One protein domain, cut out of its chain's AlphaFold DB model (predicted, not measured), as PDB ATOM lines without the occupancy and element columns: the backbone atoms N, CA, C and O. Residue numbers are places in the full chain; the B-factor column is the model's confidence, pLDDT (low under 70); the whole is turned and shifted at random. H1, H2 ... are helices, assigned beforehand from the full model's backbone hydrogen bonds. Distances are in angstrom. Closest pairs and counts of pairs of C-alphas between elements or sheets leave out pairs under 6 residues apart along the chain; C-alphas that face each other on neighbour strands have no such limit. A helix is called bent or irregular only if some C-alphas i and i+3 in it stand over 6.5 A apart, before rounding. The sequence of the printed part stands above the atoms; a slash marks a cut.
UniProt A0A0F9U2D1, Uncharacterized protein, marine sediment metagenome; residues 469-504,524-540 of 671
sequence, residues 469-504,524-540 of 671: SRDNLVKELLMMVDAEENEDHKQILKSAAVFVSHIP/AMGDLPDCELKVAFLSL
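This is residues 469 to 504 and 524 to 540 of the 671 residues of an uncharacterized protein of marine sediment metagenome (UniProt A0A0F9U2D1). Two helices of equal residue count, H1 and H2, stand side by side as a helical hairpin, and a shorter third helix, H3, stands off beyond H2, on the side away from H1, with no contact to either helix. The three make a flat row in which H2 lies between H1 and H3, and the stretch that would join H2 to H3 is broken by a cut. The printed part has 53 residues with three named helices, in the order H1, H2, H3 along the chain, and no named strand; its class is all helix. The whole is only just compact, close to loose, with a radius of gyration of the C-alphas of 11.6 A, and the C-alphas span 31 by 31 by 14 A.

H1, residues 470 to 483, and H2, residues 487 to 500, touch, with 22 pairs of C-alphas within 8 A. Their closest C-alphas are those of Val 474 and Ala 497, 4.8 A apart. Their lines stand at a shallow tilt of 7 degrees, and they run opposite ways. Their centres are 9.5 A apart. A tight link of three residues, Glu 484 to Asn 486, joins them, and the two form a helical hairpin. H3, residues 532 to 540, is apart from H1 and also apart from H2: no C-alpha of H3 comes within 8 A of a C-alpha of either. In H1, H2 and H3 every O i to N i+4 pair is within hydrogen-bond range.

Ser 469 comes before H1. H1 runs from Arg 470, with its C-alpha at (-29.813, 35.269, -45.289), to Ala 483, and measures 19.9 A from first to last C-alpha. H2 runs from Glu 487, with its C-alpha at (-9.286, 47.080, -45.255), to Val 500, and measures 19.7 A. Residues 501 to 504 follow it up to the cut. After the cut, residues 524 to 531 have no named element. H3 runs from Glu 532 to Leu 540 over 12.4 A, and C-alpha 540 is at (-24.321, 54.914, -62.169). None of the three helices is bent or irregular.

The two C-alphas farthest apart are those of Ser 469 and Ser 539, at 31.3 A, and the first and last printed C-alphas, of Ser 469 and Leu 540, are 29.8 A apart. Residues 505 to 523 are not printed, and the C-alphas of Pro 504 and Ala 524 are 12.1 A apart across this cut. The link from H2 to H3 is the link across the cut; no link that is printed whole is long. The mean pLDDT of the printed part is 80.1. It is under 70 at 11 residues: 469, 524 to 525, 528 to 530, 532 to 533, 536 to 537, and 540. The mean pLDDT is 85 for H1, 87 for H2 and 69 for H3.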
ATOM      1  N   SER A 469     -29.500  30.435 -45.282       61.38
ATOM      2  CA  SER A 469     -30.372  31.506 -44.816       61.38
ATOM      3  C   SER A 469     -29.635  32.836 -44.924       61.38
ATOM      4  O   SER A 469     -28.411  32.892 -44.755       61.38
ATOM      5  N   ARG A 470     -30.374  33.915 -45.196       73.69
ATOM      6  CA  ARG A 470     -29.813  35.269 -45.289       73.69
ATOM      7  C   ARG A 470     -28.875  35.555 -44.112       73.69
ATOM      8  O   ARG A 470     -27.766  36.036 -44.312       73.69
ATOM      9  N   ASP A 471     -29.279  35.149 -42.914       72.62
ATOM     10  CA  ASP A 471     -28.535  35.340 -41.671       72.62
ATOM     11  C   ASP A 471     -27.263  34.472 -41.594       72.62
ATOM     12  O   ASP A 471     -26.237  34.940 -41.101       72.62
ATOM     13  N   ASN A 472     -27.280  33.242 -42.125       71.94
ATOM     14  CA  ASN A 472     -26.080  32.409 -42.261       71.94
ATOM     15  C   ASN A 472     -25.099  32.991 -43.289       71.94
ATOM     16  O   ASN A 472     -23.905  33.045 -43.005       71.94
ATOM     17  N   LEU A 473     -25.585  33.487 -44.433       78.88
ATOM     18  CA  LEU A 473     -24.742  34.117 -45.456       78.88
ATOM     19  C   LEU A 473     -24.136  35.439 -44.949       78.88
ATOM     20  O   LEU A 473     -22.949  35.690 -45.135       78.88
ATOM     21  N   VAL A 474     -24.923  36.256 -44.238       85.00
ATOM     22  CA  VAL A 474     -24.448  37.461 -43.535       85.00
ATOM     23  C   VAL A 474     -23.390  37.103 -42.494       85.00
ATOM     24  O   VAL A 474     -22.348  37.750 -42.435       85.00
ATOM     25  N   LYS A 475     -23.618  36.059 -41.692       85.88
ATOM     26  CA  LYS A 475     -22.670  35.592 -40.674       85.88
ATOM     27  C   LYS A 475     -21.367  35.073 -41.283       85.88
ATOM     28  O   LYS A 475     -20.304  35.386 -40.758       85.88
ATOM     29  N   GLU A 476     -21.428  34.328 -42.384       84.50
ATOM     30  CA  GLU A 476     -20.241  33.860 -43.105       84.50
ATOM     31  C   GLU A 476     -19.457  35.036 -43.711       84.50
ATOM     32  O   GLU A 476     -18.250  35.141 -43.489       84.50
ATOM     33  N   LEU A 477     -20.137  35.987 -44.364       88.25
ATOM     34  CA  LEU A 477     -19.517  37.218 -44.869       88.25
ATOM     35  C   LEU A 477     -18.867  38.042 -43.746       88.25
ATOM     36  O   LEU A 477     -17.758  38.538 -43.923       88.25
ATOM     37  N   LEU A 478     -19.498  38.153 -42.571       92.12
ATOM     38  CA  LEU A 478     -18.910  38.821 -41.404       92.12
ATOM     39  C   LEU A 478     -17.698  38.061 -40.836       92.12
ATOM     40  O   LEU A 478     -16.709  38.686 -40.466       92.12
ATOM     41  N   MET A 479     -17.708  36.726 -40.842       88.25
ATOM     42  CA  MET A 479     -16.522  35.937 -40.482       88.25
ATOM     43  C   MET A 479     -15.380  36.104 -41.500       88.25
ATOM     44  O   MET A 479     -14.215  36.074 -41.109       88.25
ATOM     45  N   MET A 480     -15.684  36.347 -42.780       90.25
ATOM     46  CA  MET A 480     -14.682  36.736 -43.783       90.25
ATOM     47  C   MET A 480     -14.162  38.169 -43.562       90.25
ATOM     48  O   MET A 480     -12.966  38.401 -43.726       90.25
ATOM     49  N   VAL A 481     -15.008  39.116 -43.129       94.75
ATOM     50  CA  VAL A 481     -14.588  40.482 -42.737       94.75
ATOM     51  C   VAL A 481     -13.568  40.462 -41.595       94.75
ATOM     52  O   VAL A 481     -12.594  41.211 -41.640       94.75
ATOM     53  N   ASP A 482     -13.786  39.623 -40.582       93.50
ATOM     54  CA  ASP A 482     -12.897  39.532 -39.417       93.50
ATOM     55  C   ASP A 482     -11.582  38.782 -39.716       93.50
ATOM     56  O   ASP A 482     -10.598  38.968 -38.999       93.50
ATOM     57  N   ALA A 483     -11.552  37.947 -40.763       89.75
ATOM     58  CA  ALA A 483     -10.395  37.131 -41.151       89.75
ATOM     59  C   ALA A 483      -9.513  37.744 -42.259       89.75
ATOM     60  O   ALA A 483      -8.357  37.348 -42.408       89.75
ATOM     61  N   GLU A 484     -10.043  38.678 -43.048       96.06
ATOM     62  CA  GLU A 484      -9.297  39.431 -44.063       96.06
ATOM     63  C   GLU A 484      -8.333  40.444 -43.405       96.06
ATOM     64  O   GLU A 484      -8.613  40.989 -42.338       96.06
ATOM     65  N   GLU A 485      -7.193  40.737 -44.034       93.00
ATOM     66  CA  GLU A 485      -6.234  41.748 -43.559       93.00
ATOM     67  C   GLU A 485      -6.344  43.069 -44.340       93.00
ATOM     68  O   GLU A 485      -6.065  44.133 -43.784       93.00
ATOM     69  N   ASN A 486      -6.796  43.036 -45.598       93.94
ATOM     70  CA  ASN A 486      -6.961  44.221 -46.439       93.94
ATOM     71  C   ASN A 486      -8.255  44.996 -46.105       93.94
ATOM     72  O   ASN A 486      -9.362  44.510 -46.338       93.94
ATOM     73  N   GLU A 487      -8.135  46.234 -45.616       91.44
ATOM     74  CA  GLU A 487      -9.286  47.080 -45.255       91.44
ATOM     75  C   GLU A 487     -10.234  47.381 -46.433       91.44
ATOM     76  O   GLU A 487     -11.447  47.452 -46.220       91.44
ATOM     77  N   ASP A 488      -9.738  47.473 -47.673       84.81
ATOM     78  CA  ASP A 488     -10.600  47.678 -48.849       84.81
ATOM     79  C   ASP A 488     -11.493  46.450 -49.092       84.81
ATOM     80  O   ASP A 488     -12.702  46.569 -49.307       84.81
ATOM     81  N   HIS A 489     -10.919  45.246 -48.971       81.31
ATOM     82  CA  HIS A 489     -11.665  43.990 -49.058       81.31
ATOM     83  C   HIS A 489     -12.659  43.848 -47.897       81.31
ATOM     84  O   HIS A 489     -13.814  43.487 -48.129       81.31
ATOM     85  N   LYS A 490     -12.268  44.198 -46.660       92.75
ATOM     86  CA  LYS A 490     -13.200  44.244 -45.518       92.75
ATOM     87  C   LYS A 490     -14.375  45.166 -45.791       92.75
ATOM     88  O   LYS A 490     -15.500  44.825 -45.443       92.75
ATOM     89  N   GLN A 491     -14.142  46.335 -46.384       89.44
ATOM     90  CA  GLN A 491     -15.209  47.288 -46.669       89.44
ATOM     91  C   GLN A 491     -16.162  46.771 -47.758       89.44
ATOM     92  O   GLN A 491     -17.376  46.952 -47.633       89.44
ATOM     93  N   ILE A 492     -15.650  46.049 -48.760       86.00
ATOM     94  CA  ILE A 492     -16.464  45.331 -49.755       86.00
ATOM     95  C   ILE A 492     -17.291  44.220 -49.086       86.00
ATOM     96  O   ILE A 492     -18.508  44.190 -49.257       86.00
ATOM     97  N   LEU A 493     -16.675  43.357 -48.271       84.88
ATOM     98  CA  LEU A 493     -17.356  42.246 -47.589       84.88
ATOM     99  C   LEU A 493     -18.410  42.731 -46.573       84.88
ATOM    100  O   LEU A 493     -19.509  42.182 -46.526       84.88
ATOM    101  N   LYS A 494     -18.139  43.818 -45.831       92.00
ATOM    102  CA  LYS A 494     -19.133  44.510 -44.983       92.00
ATOM    103  C   LYS A 494     -20.314  45.017 -45.811       92.00
ATOM    104  O   LYS A 494     -21.460  44.822 -45.421       92.00
ATOM    105  N   SER A 495     -20.042  45.647 -46.957       86.81
ATOM    106  CA  SER A 495     -21.089  46.172 -47.846       86.81
ATOM    107  C   SER A 495     -21.932  45.043 -48.448       86.81
ATOM    108  O   SER A 495     -23.148  45.173 -48.536       86.81
ATOM    109  N   ALA A 496     -21.312  43.907 -48.784       84.31
ATOM    110  CA  ALA A 496     -22.011  42.704 -49.229       84.31
ATOM    111  C   ALA A 496     -22.904  42.116 -48.122       84.31
ATOM    112  O   ALA A 496     -24.065  41.817 -48.387       84.31
ATOM    113  N   ALA A 497     -22.415  42.016 -46.881       88.31
ATOM    114  CA  ALA A 497     -23.219  41.560 -45.744       88.31
ATOM    115  C   ALA A 497     -24.431  42.480 -45.492       88.31
ATOM    116  O   ALA A 497     -25.548  41.992 -45.333       88.31
ATOM    117  N   VAL A 498     -24.239  43.806 -45.533       91.25
ATOM    118  CA  VAL A 498     -25.329  44.791 -45.399       91.25
ATOM    119  C   VAL A 498     -26.314  44.720 -46.569       91.25
ATOM    120  O   VAL A 498     -27.517  44.836 -46.352       91.25
ATOM    121  N   PHE A 499     -25.854  44.504 -47.805       87.69
ATOM    122  CA  PHE A 499     -26.755  44.321 -48.945       87.69
ATOM    123  C   PHE A 499     -27.591  43.043 -48.795       87.69
ATOM    124  O   PHE A 499     -28.816  43.102 -48.887       87.69
ATOM    125  N   VAL A 500     -26.949  41.909 -48.489       83.12
ATOM    126  CA  VAL A 500     -27.626  40.620 -48.274       83.12
ATOM    127  C   VAL A 500     -28.668  40.733 -47.158       83.12
ATOM    128  O   VAL A 500     -29.791  40.280 -47.356       83.12
ATOM    129  N   SER A 501     -28.362  41.400 -46.037       86.31
ATOM    130  CA  SER A 501     -29.310  41.578 -44.923       86.31
ATOM    131  C   SER A 501     -30.539  42.440 -45.254       86.31
ATOM    132  O   SER A 501     -31.475  42.469 -44.461       86.31
ATOM    133  N   HIS A 502     -30.545  43.154 -46.385       84.75
ATOM    134  CA  HIS A 502     -31.664  43.988 -46.843       84.75
ATOM    135  C   HIS A 502     -32.467  43.376 -48.002       84.75
ATOM    136  O   HIS A 502     -33.461  43.969 -48.425       84.75
ATOM    137  N   ILE A 503     -32.085  42.196 -48.504       81.56
ATOM    138  CA  ILE A 503     -32.912  41.449 -49.459       81.56
ATOM    139  C   ILE A 503     -34.163  40.948 -48.710       81.56
ATOM    140  O   ILE A 503     -34.008  40.245 -47.704       81.56
ATOM    141  N   PRO A 504     -35.389  41.294 -49.150       76.31
ATOM    142  CA  PRO A 504     -36.613  40.816 -48.513       76.31
ATOM    143  C   PRO A 504     -36.810  39.316 -48.755       76.31
ATOM    144  O   PRO A 504     -36.544  38.812 -49.849       76.31
ATOM    145  N   ALA A 524     -29.951  50.909 -49.966       63.28
ATOM    146  CA  ALA A 524     -28.894  50.167 -49.274       63.28
ATOM    147  C   ALA A 524     -27.496  50.793 -49.471       63.28
ATOM    148  O   ALA A 524     -26.695  50.831 -48.539       63.28
ATOM    149  N   MET A 525     -27.212  51.337 -50.659       68.56
ATOM    150  CA  MET A 525     -25.971  52.072 -50.933       68.56
ATOM    151  C   MET A 525     -25.928  53.450 -50.256       68.56
ATOM    152  O   MET A 525     -24.842  53.942 -49.953       68.56
ATOM    153  N   GLY A 526     -27.080  54.078 -50.001       71.75
ATOM    154  CA  GLY A 526     -27.193  55.371 -49.323       71.75
ATOM    155  C   GLY A 526     -26.708  55.343 -47.871       71.75
ATOM    156  O   GLY A 526     -26.043  56.288 -47.442       71.75
ATOM    157  N   ASP A 527     -26.966  54.238 -47.164       71.12
ATOM    158  CA  ASP A 527     -26.621  54.034 -45.748       71.12
ATOM    159  C   ASP A 527     -25.131  53.680 -45.508       71.12
ATOM    160  O   ASP A 527     -24.668  53.653 -44.364       71.12
ATOM    161  N   LEU A 528     -24.344  53.443 -46.566       59.28
ATOM    162  CA  LEU A 528     -22.896  53.212 -46.462       59.28
ATOM    163  C   LEU A 528     -22.118  54.509 -46.143       59.28
ATOM    164  O   LEU A 528     -22.565  55.601 -46.502       59.28
ATOM    165  N   PRO A 529     -20.910  54.432 -45.546       69.88
ATOM    166  CA  PRO A 529     -20.013  55.584 -45.428       69.88
ATOM    167  C   PRO A 529     -19.635  56.178 -46.794       69.88
ATOM    168  O   PRO A 529     -19.533  55.452 -47.785       69.88
ATOM    169  N   ASP A 530     -19.372  57.484 -46.844       67.31
ATOM    170  CA  ASP A 530     -19.005  58.185 -48.081       67.31
ATOM    171  C   ASP A 530     -17.579  57.834 -48.541       67.31
ATOM    172  O   ASP A 530     -16.601  58.505 -48.210       67.31
ATOM    173  N   CYS A 531     -17.472  56.760 -49.323       72.62
ATOM    174  CA  CYS A 531     -16.277  56.369 -50.066       72.62
ATOM    175  C   CYS A 531     -16.451  56.616 -51.575       72.62
ATOM    176  O   CYS A 531     -17.570  56.699 -52.087       72.62
ATOM    177  N   GLU A 532     -15.343  56.677 -52.318       61.84
ATOM    178  CA  GLU A 532     -15.358  56.893 -53.776       61.84
ATOM    179  C   GLU A 532     -16.188  55.827 -54.517       61.84
ATOM    180  O   GLU A 532     -16.874  56.135 -55.492       61.84
ATOM    181  N   LEU A 533     -16.216  54.596 -53.992       59.53
ATOM    182  CA  LEU A 533     -17.018  53.490 -54.515       59.53
ATOM    183  C   LEU A 533     -18.534  53.759 -54.404       59.53
ATOM    184  O   LEU A 533     -19.269  53.526 -55.363       59.53
ATOM    185  N   LYS A 534     -19.002  54.304 -53.269       75.25
ATOM    186  CA  LYS A 534     -20.405  54.714 -53.066       75.25
ATOM    187  C   LYS A 534     -20.794  55.809 -54.057       75.25
ATOM    188  O   LYS A 534     -21.838  55.708 -54.698       75.25
ATOM    189  N   VAL A 535     -19.939  56.820 -54.229       73.62
ATOM    190  CA  VAL A 535     -20.164  57.924 -55.180       73.62
ATOM    191  C   VAL A 535     -20.238  57.403 -56.621       73.62
ATOM    192  O   VAL A 535     -21.153  57.771 -57.359       73.62
ATOM    193  N   ALA A 536     -19.334  56.500 -57.011       66.94
ATOM    194  CA  ALA A 536     -19.347  55.877 -58.331       66.94
ATOM    195  C   ALA A 536     -20.652  55.100 -58.586       66.94
ATOM    196  O   ALA A 536     -21.337  55.376 -59.574       66.94
ATOM    197  N   PHE A 537     -21.039  54.195 -57.678       67.69
ATOM    198  CA  PHE A 537     -22.254  53.383 -57.819       67.69
ATOM    199  C   PHE A 537     -23.545  54.207 -57.802       67.69
ATOM    200  O   PHE A 537     -24.411  53.969 -58.643       67.69
ATOM    201  N   LEU A 538     -23.674  55.201 -56.915       73.19
ATOM    202  CA  LEU A 538     -24.844  56.086 -56.909       73.19
ATOM    203  C   LEU A 538     -24.937  56.883 -58.220       73.19
ATOM    204  O   LEU A 538     -26.009  56.926 -58.817       73.19
ATOM    205  N   SER A 539     -23.818  57.399 -58.748       73.62
ATOM    206  CA  SER A 539     -23.824  58.100 -60.043       73.62
ATOM    207  C   SER A 539     -24.215  57.196 -61.224       73.62
ATOM    208  O   SER A 539     -24.803  57.672 -62.195       73.62
ATOM    209  N   LEU A 540     -23.909  55.895 -61.161       65.44
ATOM    210  CA  LEU A 540     -24.321  54.914 -62.169       65.44
ATOM    211  C   LEU A 540     -25.813  54.580 -62.049       65.44
ATOM    212  O   LEU A 540     -26.496  54.511 -63.067       65.44
TER     213      LEU A 540